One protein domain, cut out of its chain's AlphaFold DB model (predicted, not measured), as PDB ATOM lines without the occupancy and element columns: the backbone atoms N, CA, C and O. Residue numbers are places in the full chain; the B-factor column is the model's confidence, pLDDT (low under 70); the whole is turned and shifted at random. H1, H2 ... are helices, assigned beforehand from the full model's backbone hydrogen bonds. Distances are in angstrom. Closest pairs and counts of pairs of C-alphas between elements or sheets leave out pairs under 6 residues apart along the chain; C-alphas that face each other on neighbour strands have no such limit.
ATOM      1  N   ALA A  18     105.756 123.663 154.529       89.31
ATOM      2  CA  ALA A  18     106.176 122.265 154.580       89.31
ATOM      3  C   ALA A  18     105.921 121.543 153.247       89.31
ATOM      4  O   ALA A  18     106.842 120.949 152.697       89.31
ATOM      5  N   ALA A  19     104.716 121.681 152.679       90.62
ATOM      6  CA  ALA A  19     104.370 121.072 151.393       90.62
ATOM      7  C   ALA A  19     105.233 121.610 150.239       90.62
ATOM      8  O   ALA A  19     105.677 120.843 149.385       90.62
ATOM      9  N   ARG A  20     105.518 122.922 150.226       90.38
ATOM     10  CA  ARG A  20     106.467 123.519 149.276       90.38
ATOM     11  C   ARG A  20     107.846 122.880 149.416       90.38
ATOM     12  O   ARG A  20     108.435 122.497 148.411       90.38
ATOM     13  N   ASP A  21     108.363 122.797 150.636       85.75
ATOM     14  CA  ASP A  21     109.712 122.299 150.889       85.75
ATOM     15  C   ASP A  21     109.834 120.807 150.553       85.75
ATOM     16  O   ASP A  21     110.842 120.392 149.984       85.75
ATOM     17  N   ASP A  22     108.797 120.011 150.829       86.25
ATOM     18  CA  ASP A  22     108.708 118.611 150.404       86.25
ATOM     19  C   ASP A  22     108.706 118.484 148.880       86.25
ATOM     20  O   ASP A  22     109.473 117.693 148.329       86.25
ATOM     21  N   TYR A  23     107.906 119.299 148.187       88.38
ATOM     22  CA  TYR A  23     107.875 119.318 146.725       88.38
ATOM     23  C   TYR A  23     109.237 119.694 146.129       88.38
ATOM     24  O   TYR A  23     109.697 119.055 145.182       88.38
ATOM     25  N   VAL A  24     109.902 120.711 146.689       84.75
ATOM     26  CA  VAL A  24     111.248 121.128 146.267       84.75
ATOM     27  C   VAL A  24     112.248 119.996 146.491       84.75
ATOM     28  O   VAL A  24     112.992 119.667 145.573       84.75
ATOM     29  N   ARG A  25     112.235 119.342 147.661       80.12
ATOM     30  CA  ARG A  25     113.113 118.196 147.951       80.12
ATOM     31  C   ARG A  25     112.884 117.028 146.990       80.12
ATOM     32  O   ARG A  25     113.848 116.489 146.458       80.12
ATOM     33  N   ALA A  26     111.630 116.665 146.722       82.25
ATOM     34  CA  ALA A  26     111.275 115.556 145.831       82.25
ATOM     35  C   ALA A  26     111.649 115.803 144.355       82.25
ATOM     36  O   ALA A  26     111.714 114.865 143.550       82.25
ATOM     37  N   ASN A  27     111.892 117.063 143.991       81.50
ATOM     38  CA  ASN A  27     112.253 117.480 142.641       81.50
ATOM     39  C   ASN A  27     113.643 118.127 142.552       81.50
ATOM     40  O   ASN A  27     114.006 118.645 141.495       81.50
ATOM     41  N   ALA A  28     114.441 118.064 143.621       72.62
ATOM     42  CA  ALA A  28     115.805 118.568 143.625       72.62
ATOM     43  C   ALA A  28     116.632 117.893 142.515       72.62
ATOM     44  O   ALA A  28     116.586 116.676 142.332       72.62
ATOM     45  N   GLY A  29     117.363 118.700 141.741       66.94
ATOM     46  CA  GLY A  29     118.163 118.227 140.607       66.94
ATOM     47  C   GLY A  29     117.380 117.922 139.322       66.94
ATOM     48  O   GLY A  29     118.002 117.536 138.334       66.94
ATOM     49  N   LYS A  30     116.050 118.105 139.292       77.38
ATOM     50  CA  LYS A  30     115.250 118.026 138.059       77.38
ATOM     51  C   LYS A  30     115.105 119.405 137.412       77.38
ATOM     52  O   LYS A  30     115.019 120.417 138.105       77.38
ATOM     53  N   ALA A  31     115.044 119.431 136.081       81.19
ATOM     54  CA  ALA A  31     114.728 120.641 135.325       81.19
ATOM     55  C   ALA A  31     113.281 121.092 135.597       81.19
ATOM     56  O   ALA A  31     112.408 120.258 135.843       81.19
ATOM     57  N   PHE A  32     113.024 122.400 135.554       87.19
ATOM     58  CA  PHE A  32     111.683 122.944 135.794       87.19
ATOM     59  C   PHE A  32     110.699 122.524 134.693       87.19
ATOM     60  O   PHE A  32     109.538 122.255 134.979       87.19
ATOM     61  N   GLU A  33     111.193 122.360 133.467       90.00
ATOM     62  CA  GLU A  33     110.470 121.811 132.320       90.00
ATOM     63  C   GLU A  33     109.846 120.449 132.642       90.00
ATOM     64  O   GLU A  33     108.654 120.254 132.440       90.00
ATOM     65  N   PHE A  34     110.605 119.547 133.272       89.06
ATOM     66  CA  PHE A  34     110.075 118.248 133.694       89.06
ATOM     67  C   PHE A  34     108.952 118.397 134.730       89.06
ATOM     68  O   PHE A  34     108.003 117.619 134.749       89.06
ATOM     69  N   MET A  35     109.052 119.388 135.619       92.94
ATOM     70  CA  MET A  35     107.994 119.655 136.595       92.94
ATOM     71  C   MET A  35     106.729 120.173 135.904       92.94
ATOM     72  O   MET A  35     105.639 119.760 136.282       92.94
ATOM     73  N   VAL A  36     106.870 121.039 134.896       94.69
ATOM     74  CA  VAL A  36     105.759 121.502 134.051       94.69
ATOM     75  C   VAL A  36     105.090 120.329 133.344       94.69
ATOM     76  O   VAL A  36     103.874 120.202 133.450       94.69
ATOM     77  N   ASP A  37     105.864 119.440 132.719       95.06
ATOM     78  CA  ASP A  37     105.333 118.271 132.007       95.06
ATOM     79  C   ASP A  37     104.489 117.377 132.928       95.06
ATOM     80  O   ASP A  37     103.380 116.981 132.572       95.06
ATOM     81  N   VAL A  38     104.963 117.119 134.153       94.62
ATOM     82  CA  VAL A  38     104.208 116.346 135.155       94.62
ATOM     83  C   VAL A  38     102.881 117.029 135.504       94.62
ATOM     84  O   VAL A  38     101.848 116.364 135.577       94.62
ATOM     85  N   VAL A  39     102.881 118.353 135.694       95.81
ATOM     86  CA  VAL A  39     101.640 119.093 135.971       95.81
ATOM     87  C   VAL A  39     100.695 119.053 134.774       95.81
ATOM     88  O   VAL A  39      99.499 118.850 134.965       95.81
ATOM     89  N   GLU A  40     101.199 119.203 133.550       97.38
ATOM     90  CA  GLU A  40     100.386 119.110 132.334       97.38
ATOM     91  C   GLU A  40      99.734 117.728 132.187       97.38
ATOM     92  O   GLU A  40      98.537 117.631 131.905       97.38
ATOM     93  N   GLU A  41     100.473 116.648 132.455       97.50
ATOM     94  CA  GLU A  41      99.918 115.292 132.462       97.50
ATOM     95  C   GLU A  41      98.785 115.133 133.486       97.50
ATOM     96  O   GLU A  41      97.748 114.534 133.184       97.50
ATOM     97  N   ASP A  42      98.961 115.658 134.697       97.00
ATOM     98  CA  ASP A  42      97.956 115.559 135.756       97.00
ATOM     99  C   ASP A  42      96.720 116.416 135.456       97.00
ATOM    100  O   ASP A  42      95.588 115.980 135.690       97.00
ATOM    101  N   ARG A  43      96.903 117.592 134.845       97.00
ATOM    102  CA  ARG A  43      95.804 118.432 134.347       97.00
ATOM    103  C   ARG A  43      95.015 117.735 133.248       97.00
ATOM    104  O   ARG A  43      93.786 117.700 133.325       97.00
ATOM    105  N   ALA A  44      95.697 117.119 132.284       97.88
ATOM    106  CA  ALA A  44      95.051 116.364 131.217       97.88
ATOM    107  C   ALA A  44      94.216 115.196 131.770       97.88
ATOM    108  O   ALA A  44      93.067 115.013 131.359       97.88
ATOM    109  N   LYS A  45      94.737 114.445 132.754       98.00
ATOM    110  CA  LYS A  45      93.990 113.371 133.446       98.00
ATOM    111  C   LYS A  45      92.757 113.899 134.185       98.00
ATOM    112  O   LYS A  45      91.740 113.211 134.232       98.00
ATOM    113  N   ALA A  46      92.840 115.107 134.740       97.12
ATOM    114  CA  ALA A  46      91.734 115.775 135.423       97.12
ATOM    115  C   ALA A  46      90.738 116.465 134.467       97.12
ATOM    116  O   ALA A  46      89.742 117.023 134.927       97.12
ATOM    117  N   GLY A  47      90.980 116.447 133.149       97.00
ATOM    118  CA  GLY A  47      90.151 117.152 132.166       97.00
ATOM    119  C   GLY A  47      90.252 118.679 132.258       97.00
ATOM    120  O   GLY A  47      89.324 119.381 131.857       97.00
ATOM    121  N   LEU A  48      91.352 119.193 132.812       96.75
ATOM    122  CA  LEU A  48      91.639 120.620 132.928       96.75
ATOM    123  C   LEU A  48      92.409 121.118 131.692       96.75
ATOM    124  O   LEU A  48      93.174 120.352 131.102       96.75
ATOM    125  N   PRO A  49      92.245 122.397 131.300       96.81
ATOM    126  CA  PRO A  49      92.976 122.966 130.167       96.81
ATOM    127  C   PRO A  49      94.486 123.028 130.452       96.81
ATOM    128  O   PRO A  49      94.867 123.059 131.626       96.81
ATOM    129  N   PRO A  50      95.355 123.119 129.431       97.25
ATOM    130  CA  PRO A  50      96.793 123.306 129.626       97.25
ATOM    131  C   PRO A  50      97.132 124.529 130.486       97.25
ATOM    132  O   PRO A  50      96.317 125.450 130.619       97.25
ATOM    133  N   ILE A  51      98.338 124.570 131.056       96.12
ATOM    134  CA  ILE A  51      98.773 125.655 131.953       96.12
ATOM    135  C   ILE A  51      98.631 127.017 131.273       96.12
ATOM    136  O   ILE A  51      98.034 127.930 131.843       96.12
ATOM    137  N   GLU A  52      99.113 127.155 130.038       95.44
ATOM    138  CA  GLU A  52      99.078 128.438 129.327       95.44
ATOM    139  C   GLU A  52      97.660 128.889 128.962       95.44
ATOM    140  O   GLU A  52      97.354 130.085 128.984       95.44
ATOM    141  N   GLU A  53      96.753 127.953 128.685       95.69
ATOM    142  CA  GLU A  53      95.346 128.280 128.451       95.69
ATOM    143  C   GLU A  53      94.678 128.751 129.750       95.69
ATOM    144  O   GLU A  53      94.027 129.797 129.769       95.69
ATOM    145  N   ALA A  54      94.895 128.045 130.864       94.69
ATOM    146  CA  ALA A  54      94.380 128.457 132.170       94.69
ATOM    147  C   ALA A  54      94.916 129.833 132.589       94.69
ATOM    148  O   ALA A  54      94.168 130.686 133.066       94.69
ATOM    149  N   ARG A  55      96.205 130.067 132.350       94.31
ATOM    150  CA  ARG A  55      96.896 131.308 132.685       94.31
ATOM    151  C   ARG A  55      96.442 132.481 131.824       94.31
ATOM    152  O   ARG A  55      96.242 133.577 132.345       94.31
ATOM    153  N   SER A  56      96.257 132.283 130.520       91.88
ATOM    154  CA  SER A  56      95.796 133.338 129.604       91.88
ATOM    155  C   SER A  56      94.316 133.684 129.787       91.88
ATOM    156  O   SER A  56      93.946 134.852 129.664       91.88
ATOM    157  N   SER A  57      93.484 132.700 130.142       92.75
ATOM    158  CA  SER A  57      92.051 132.884 130.421       92.75
ATOM    159  C   SER A  57      91.737 133.331 131.852       92.75
ATOM    160  O   SER A  57      90.580 133.623 132.153       92.75
ATOM    161  N   ALA A  58      92.750 133.429 132.719       93.06
ATOM    162  CA  ALA A  58      92.600 133.746 134.138       93.06
ATOM    163  C   ALA A  58      91.693 132.761 134.902       93.06
ATOM    164  O   ALA A  58      90.881 133.169 135.735       93.06
ATOM    165  N   ALA A  59      91.806 131.469 134.585       93.06
ATOM    166  CA  ALA A  59      90.980 130.398 135.140       93.06
ATOM    167  C   ALA A  59      91.527 129.802 136.455       93.06
ATOM    168  O   ALA A  59      90.998 128.802 136.942       93.06
ATOM    169  N   GLU A  60      92.601 130.357 137.021       94.69
ATOM    170  CA  GLU A  60      93.198 129.859 138.258       94.69
ATOM    171  C   GLU A  60      92.303 130.132 139.481       94.69
ATOM    172  O   GLU A  60      91.551 131.108 139.533       94.69
ATOM    173  N   ASN A  61      92.409 129.286 140.509       94.81
ATOM    174  CA  ASN A  61      91.655 129.457 141.750       94.81
ATOM    175  C   ASN A  61      92.095 130.752 142.487       94.81
ATOM    176  O   ASN A  61      93.267 130.848 142.867       94.81
ATOM    177  N   PRO A  62      91.190 131.721 142.751       95.69
ATOM    178  CA  PRO A  62      91.537 132.989 143.401       95.69
ATOM    179  C   PRO A  62      92.150 132.844 144.799       95.69
ATOM    180  O   PRO A  62      93.072 133.585 145.140       95.69
ATOM    181  N   ASP A  63      91.688 131.876 145.594       96.88
ATOM    182  CA  ASP A  63      92.207 131.647 146.946       96.88
ATOM    183  C   ASP A  63      93.641 131.102 146.890       96.88
ATOM    184  O   ASP A  63      94.501 131.467 147.692       96.88
ATOM    185  N   VAL A  64      93.926 130.251 145.898       97.06
ATOM    186  CA  VAL A  64      95.282 129.758 145.628       97.06
ATOM    187  C   VAL A  64      96.181 130.896 145.147       97.06
ATOM    188  O   VAL A  64      97.293 131.041 145.657       97.06
ATOM    189  N   LEU A  65      95.698 131.727 144.216       96.25
ATOM    190  CA  LEU A  65      96.441 132.894 143.738       96.25
ATOM    191  C   LEU A  65      96.802 133.840 144.882       96.25
ATOM    192  O   LEU A  65      97.940 134.282 144.944       96.25
ATOM    193  N   GLN A  66      95.902 134.082 145.838       96.50
ATOM    194  CA  GLN A  66      96.199 134.946 146.981       96.50
ATOM    195  C   GLN A  66      97.380 134.430 147.822       96.50
ATOM    196  O   GLN A  66      98.236 135.217 148.240       96.50
ATOM    197  N   VAL A  67      97.453 133.116 148.067       96.31
ATOM    198  CA  VAL A  67      98.580 132.503 148.793       96.31
ATOM    199  C   VAL A  67      99.873 132.617 147.985       96.31
ATOM    200  O   VAL A  67     100.917 132.984 148.529       96.31
ATOM    201  N   VAL A  68      99.802 132.341 146.682       95.44
ATOM    202  CA  VAL A  68     100.957 132.399 145.779       95.44
ATOM    203  C   VAL A  68     101.477 133.828 145.634       95.44
ATOM    204  O   VAL A  68     102.677 134.043 145.767       95.44
ATOM    205  N   ASP A  69     100.604 134.811 145.439       95.94
ATOM    206  CA  ASP A  69     100.973 136.217 145.273       95.94
ATOM    207  C   ASP A  69     101.573 136.807 146.552       95.94
ATOM    208  O   ASP A  69     102.518 137.592 146.483       95.94
ATOM    209  N   LYS A  70     101.118 136.364 147.733       94.75
ATOM    210  CA  LYS A  70     101.786 136.702 148.996       94.75
ATOM    211  C   LYS A  70     103.228 136.182 149.023       94.75
ATOM    212  O   LYS A  70     104.140 136.937 149.348       94.75
ATOM    213  N   ALA A  71     103.445 134.919 148.654       91.50
ATOM    214  CA  ALA A  71     104.787 134.332 148.612       91.50
ATOM    215  C   ALA A  71     105.684 134.976 147.536       91.50
ATOM    216  O   ALA A  71     106.893 135.114 147.725       91.50
ATOM    217  N   ARG A  72     105.097 135.399 146.411       91.75
ATOM    218  CA  ARG A  72     105.789 136.152 145.356       91.75
ATOM    219  C   ARG A  72     106.242 137.517 145.859       91.75
ATOM    220  O   ARG A  72     107.410 137.853 145.686       91.75
ATOM    221  N   ALA A  73     105.379 138.242 146.571       92.00
ATOM    222  CA  ALA A  73     105.724 139.529 147.169       92.00
ATOM    223  C   ALA A  73     106.872 139.421 148.191       92.00
ATOM    224  O   ALA A  73     107.750 140.281 148.212       92.00
ATOM    225  N   GLU A  74     106.922 138.345 148.988       87.81
ATOM    226  CA  GLU A  74     108.050 138.056 149.897       87.81
ATOM    227  C   GLU A  74     109.385 137.868 149.153       87.81
ATOM    228  O   GLU A  74     110.446 138.104 149.727       87.81
ATOM    229  N   SER A  75     109.336 137.493 147.870       83.31
ATOM    230  CA  SER A  75     110.498 137.350 146.981       83.31
ATOM    231  C   SER A  75     110.712 138.568 146.065       83.31
ATOM    232  O   SER A  75     111.520 138.503 145.146       83.31
ATOM    233  N   GLY A  76     109.973 139.666 146.272       87.75
ATOM    234  CA  GLY A  76     110.050 140.875 145.440       87.75
ATOM    235  C   GLY A  76     109.407 140.751 144.052       87.75
ATOM    236  O   GLY A  76     109.608 141.626 143.212       87.75
ATOM    237  N   LEU A  77     108.633 139.692 143.802       90.12
ATOM    238  CA  LEU A  77     108.008 139.409 142.509       90.12
ATOM    239  C   LEU A  77     106.579 139.981 142.429       90.12
ATOM    240  O   LEU A  77     105.866 140.004 143.438       90.12
ATOM    241  N   PRO A  78     106.116 140.405 141.235       93.00
ATOM    242  CA  PRO A  78     104.760 140.922 141.047       93.00
ATOM    243  C   PRO A  78     103.707 139.804 141.144       93.00
ATOM    244  O   PRO A  78     104.050 138.632 140.963       93.00
ATOM    245  N   PRO A  79     102.417 140.121 141.348       95.06
ATOM    246  CA  PRO A  79     101.337 139.137 141.267       95.06
ATOM    247  C   PRO A  79     101.325 138.376 139.933       95.06
ATOM    248  O   PRO A  79     101.602 138.962 138.882       95.06
ATOM    249  N   LEU A  80     100.957 137.090 139.937       92.38
ATOM    250  CA  LEU A  80     100.936 136.257 138.721       92.38
ATOM    251  C   LEU A  80     100.058 136.848 137.613       92.38
ATOM    252  O   LEU A  80     100.419 136.807 136.440       92.38
ATOM    253  N   ALA A  81      98.924 137.449 137.971       91.69
ATOM    254  CA  ALA A  81      98.037 138.070 136.992       91.69
ATOM    255  C   ALA A  81      98.714 139.222 136.222       91.69
ATOM    256  O   ALA A  81      98.391 139.464 135.057       91.69
ATOM    257  N   GLU A  82      99.663 139.928 136.843       93.25
ATOM    258  CA  GLU A  82     100.389 141.020 136.197       93.25
ATOM    259  C   GLU A  82     101.447 140.521 135.211       93.25
ATOM    260  O   GLU A  82     101.690 141.185 134.200       93.25
ATOM    261  N   THR A  83     102.009 139.327 135.431       93.31
ATOM    262  CA  THR A  83     103.040 138.754 134.550       93.31
ATOM    263  C   THR A  83     102.504 138.387 133.171       93.31
ATOM    264  O   THR A  83     103.266 138.343 132.208       93.31
ATOM    265  N   ARG A  84     101.184 138.210 133.023       90.94
ATOM    266  CA  ARG A  84     100.522 137.978 131.724       90.94
ATOM    267  C   ARG A  84     100.847 139.074 130.708       90.94
ATOM    268  O   ARG A  84     101.020 138.798 129.525       90.94
ATOM    269  N   LYS A  85     100.995 140.317 131.181       90.94
ATOM    270  CA  LYS A  85     101.317 141.493 130.354       90.94
ATOM    271  C   LYS A  85     102.720 141.418 129.741       90.94
ATOM    272  O   LYS A  85     102.995 142.139 128.790       90.94
ATOM    273  N   LEU A  86     103.592 140.563 130.281       91.12
ATOM    274  CA  LEU A  86     104.953 140.358 129.785       91.12
ATOM    275  C   LEU A  86     104.990 139.492 128.518       91.12
ATOM    276  O   LEU A  86     106.021 139.461 127.855       91.12
ATOM    277  N   GLY A  87     103.900 138.784 128.188       91.19
ATOM    278  CA  GLY A  87     103.825 137.940 126.989       91.19
ATOM    279  C   GLY A  87     104.803 136.759 126.990       91.19
ATOM    280  O   GLY A  87     105.173 136.277 125.925       91.19
ATOM    281  N   LYS A  88     105.248 136.319 128.172       93.06
ATOM    282  CA  LYS A  88     106.166 135.184 128.361       93.06
ATOM    283  C   LYS A  88     105.380 133.934 128.731       93.06
ATOM    284  O   LYS A  88     104.434 134.044 129.510       93.06
ATOM    285  N   ASP A  89     105.769 132.764 128.233       92.94
ATOM    286  CA  ASP A  89     105.287 131.487 128.779       92.94
ATOM    287  C   ASP A  89     105.809 131.272 130.214       92.94
ATOM    288  O   ASP A  89     106.667 132.016 130.702       92.94
ATOM    289  N   ILE A  90     105.255 130.291 130.923       92.06
ATOM    290  CA  ILE A  90     105.584 130.022 132.323       92.06
ATOM    291  C   ILE A  90     107.043 129.594 132.502       92.06
ATOM    292  O   ILE A  90     107.649 129.928 133.515       92.06
ATOM    293  N   LEU A  91     107.635 128.911 131.519       90.69
ATOM    294  CA  LEU A  91     109.030 128.465 131.564       90.69
ATOM    295  C   LEU A  91     109.999 129.645 131.473       90.69
ATOM    296  O   LEU A  91     110.957 129.740 132.239       90.69
ATOM    297  N   THR A  92     109.743 130.557 130.543       90.56
ATOM    298  CA  THR A  92     110.523 131.780 130.353       90.56
ATOM    299  C   THR A  92     110.348 132.699 131.554       90.56
ATOM    300  O   THR A  92     111.335 133.206 132.082       90.56
ATOM    301  N   LEU A  93     109.110 132.851 132.041       92.44
ATOM    302  CA  LEU A  93     108.823 133.612 133.253       92.44
ATOM    303  C   LEU A  93     109.599 133.059 134.455       92.44
ATOM    304  O   LEU A  93     110.300 133.816 135.116       92.44
ATOM    305  N   GLN A  94     109.542 131.745 134.688       90.88
ATOM    306  CA  GLN A  94     110.267 131.088 135.774       90.88
ATOM    307  C   GLN A  94     111.772 131.344 135.699       90.88
ATOM    308  O   GLN A  94     112.429 131.581 136.718       90.88
ATOM    309  N   LYS A  95     112.347 131.278 134.493       88.38
ATOM    310  CA  LYS A  95     113.778 131.513 134.281       88.38
ATOM    311  C   LYS A  95     114.173 132.929 134.677       88.38
ATOM    312  O   LYS A  95     115.169 133.068 135.385       88.38
ATOM    313  N   ASP A  96     113.388 133.922 134.280       89.62
ATOM    314  CA  ASP A  96     113.636 135.326 134.609       89.62
ATOM    315  C   ASP A  96     113.443 135.602 136.103       89.62
ATOM    316  O   ASP A  96     114.330 136.147 136.754       89.62
ATOM    317  N   GLU A  97     112.340 135.132 136.683       91.25
ATOM    318  CA  GLU A  97     112.043 135.326 138.106       91.25
ATOM    319  C   GLU A  97     113.058 134.615 139.008       91.25
ATOM    320  O   GLU A  97     113.399 135.113 140.080       91.25
ATOM    321  N   THR A  98     113.617 133.487 138.558       88.25
ATOM    322  CA  THR A  98     114.744 132.837 139.240       88.25
ATOM    323  C   THR A  98     115.980 133.727 139.249       88.25
ATOM    324  O   THR A  98     116.683 133.769 140.254       88.25
ATOM    325  N   VAL A  99     116.274 134.428 138.152       89.38
ATOM    326  CA  VAL A  99     117.411 135.356 138.095       89.38
ATOM    327  C   VAL A  99     117.183 136.527 139.056       89.38
ATOM    328  O   VAL A  99     118.073 136.827 139.851       89.38
ATOM    329  N   ASP A 100     115.986 137.114 139.065       89.38
ATOM    330  CA  ASP A 100     115.628 138.209 139.978       89.38
ATOM    331  C   ASP A 100     115.690 137.778 141.456       89.38
ATOM    332  O   ASP A 100     116.237 138.481 142.314       89.38
ATOM    333  N   ALA A 101     115.190 136.579 141.764       87.50
ATOM    334  CA  ALA A 101     115.255 136.006 143.103       87.50
ATOM    335  C   ALA A 101     116.701 135.703 143.523       87.50
ATOM    336  O   ALA A 101     117.084 135.996 144.652       87.50
ATOM    337  N   LEU A 102     117.541 135.161 142.635       88.81
ATOM    338  CA  LEU A 102     118.959 134.936 142.935       88.81
ATOM    339  C   LEU A 102     119.692 136.253 143.212       88.81
ATOM    340  O   LEU A 102     120.507 136.303 144.126       88.81
ATOM    341  N   ALA A 103     119.366 137.327 142.488       88.94
ATOM    342  CA  ALA A 103     119.980 138.639 142.694       88.94
ATOM    343  C   ALA A 103     119.729 139.213 144.099       88.94
ATOM    344  O   ALA A 103     120.503 140.040 144.578       88.94
TER     345      ALA A 103
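This is residues 18 to 103 of the 285 residues of the protein "Hypothetical protein" of Micromonas pusilla (UniProt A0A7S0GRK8). Five helices, H2 to H6, make an open frame round a hollow middle: H2, H3, H5 and H6 meet loosely on one side of it, and H4 lies across the hollow from them, near the first end of H5. The sixth, H1, residues 18 to 26, sticks out free, off to the side of the first end of H2. The printed part has 86 residues with six named helices, H1 to H6 in chain order, and no named strand; the class is all helix. The whole is compact, with a radius of gyration of the C-alphas of 13.3 A, and spans 37 by 30 by 24 A.

Find C-alpha 32 at (111.683, 122.944, 135.794); from there H2 runs 20.3 A to residue 45. H6, residues 90 to 103, runs 19.7 A to C-alpha 103 at (119.980, 138.639, 142.694). H4 is residues 62 to 74, 18.5 A. H1 is residues 18 to 26, 12.1 A, from C-alpha 18 at (106.176, 122.265, 154.580). H3, residues 51 to 57, covers 10.0 A, and H5, residues 80 to 86, 10.6 A.

Begin at H2: it is close to but not clearly touching H6, closest C-alphas Glu 33 and Leu 91, 6.8 A, at a steep tilt of 39 degrees, opposite ways. Look next at H3 and H5, close but not clearly touching and about perpendicular at 86 degrees, with closest C-alphas Ser 56 and Arg 84, 7.0 A. H4 is close to but not clearly touching H5, closest C-alphas Asp 69 and Leu 80, 6.6 A. H1 is apart from the other five helices. Every O i to N i+4 pair is within hydrogen-bond range in H1, H2, H3, H4 and H6; H5 has 0 of 3, but 3 of 4 O i to N i+3 pairs.

The C-alphas farthest apart are those of Gly 47 and Ala 103, 38.2 A. The printed part has no cut, and its five links are tight. Mean pLDDT of the printed part is 91.4; look for low confidence at residue 29, the one under 70.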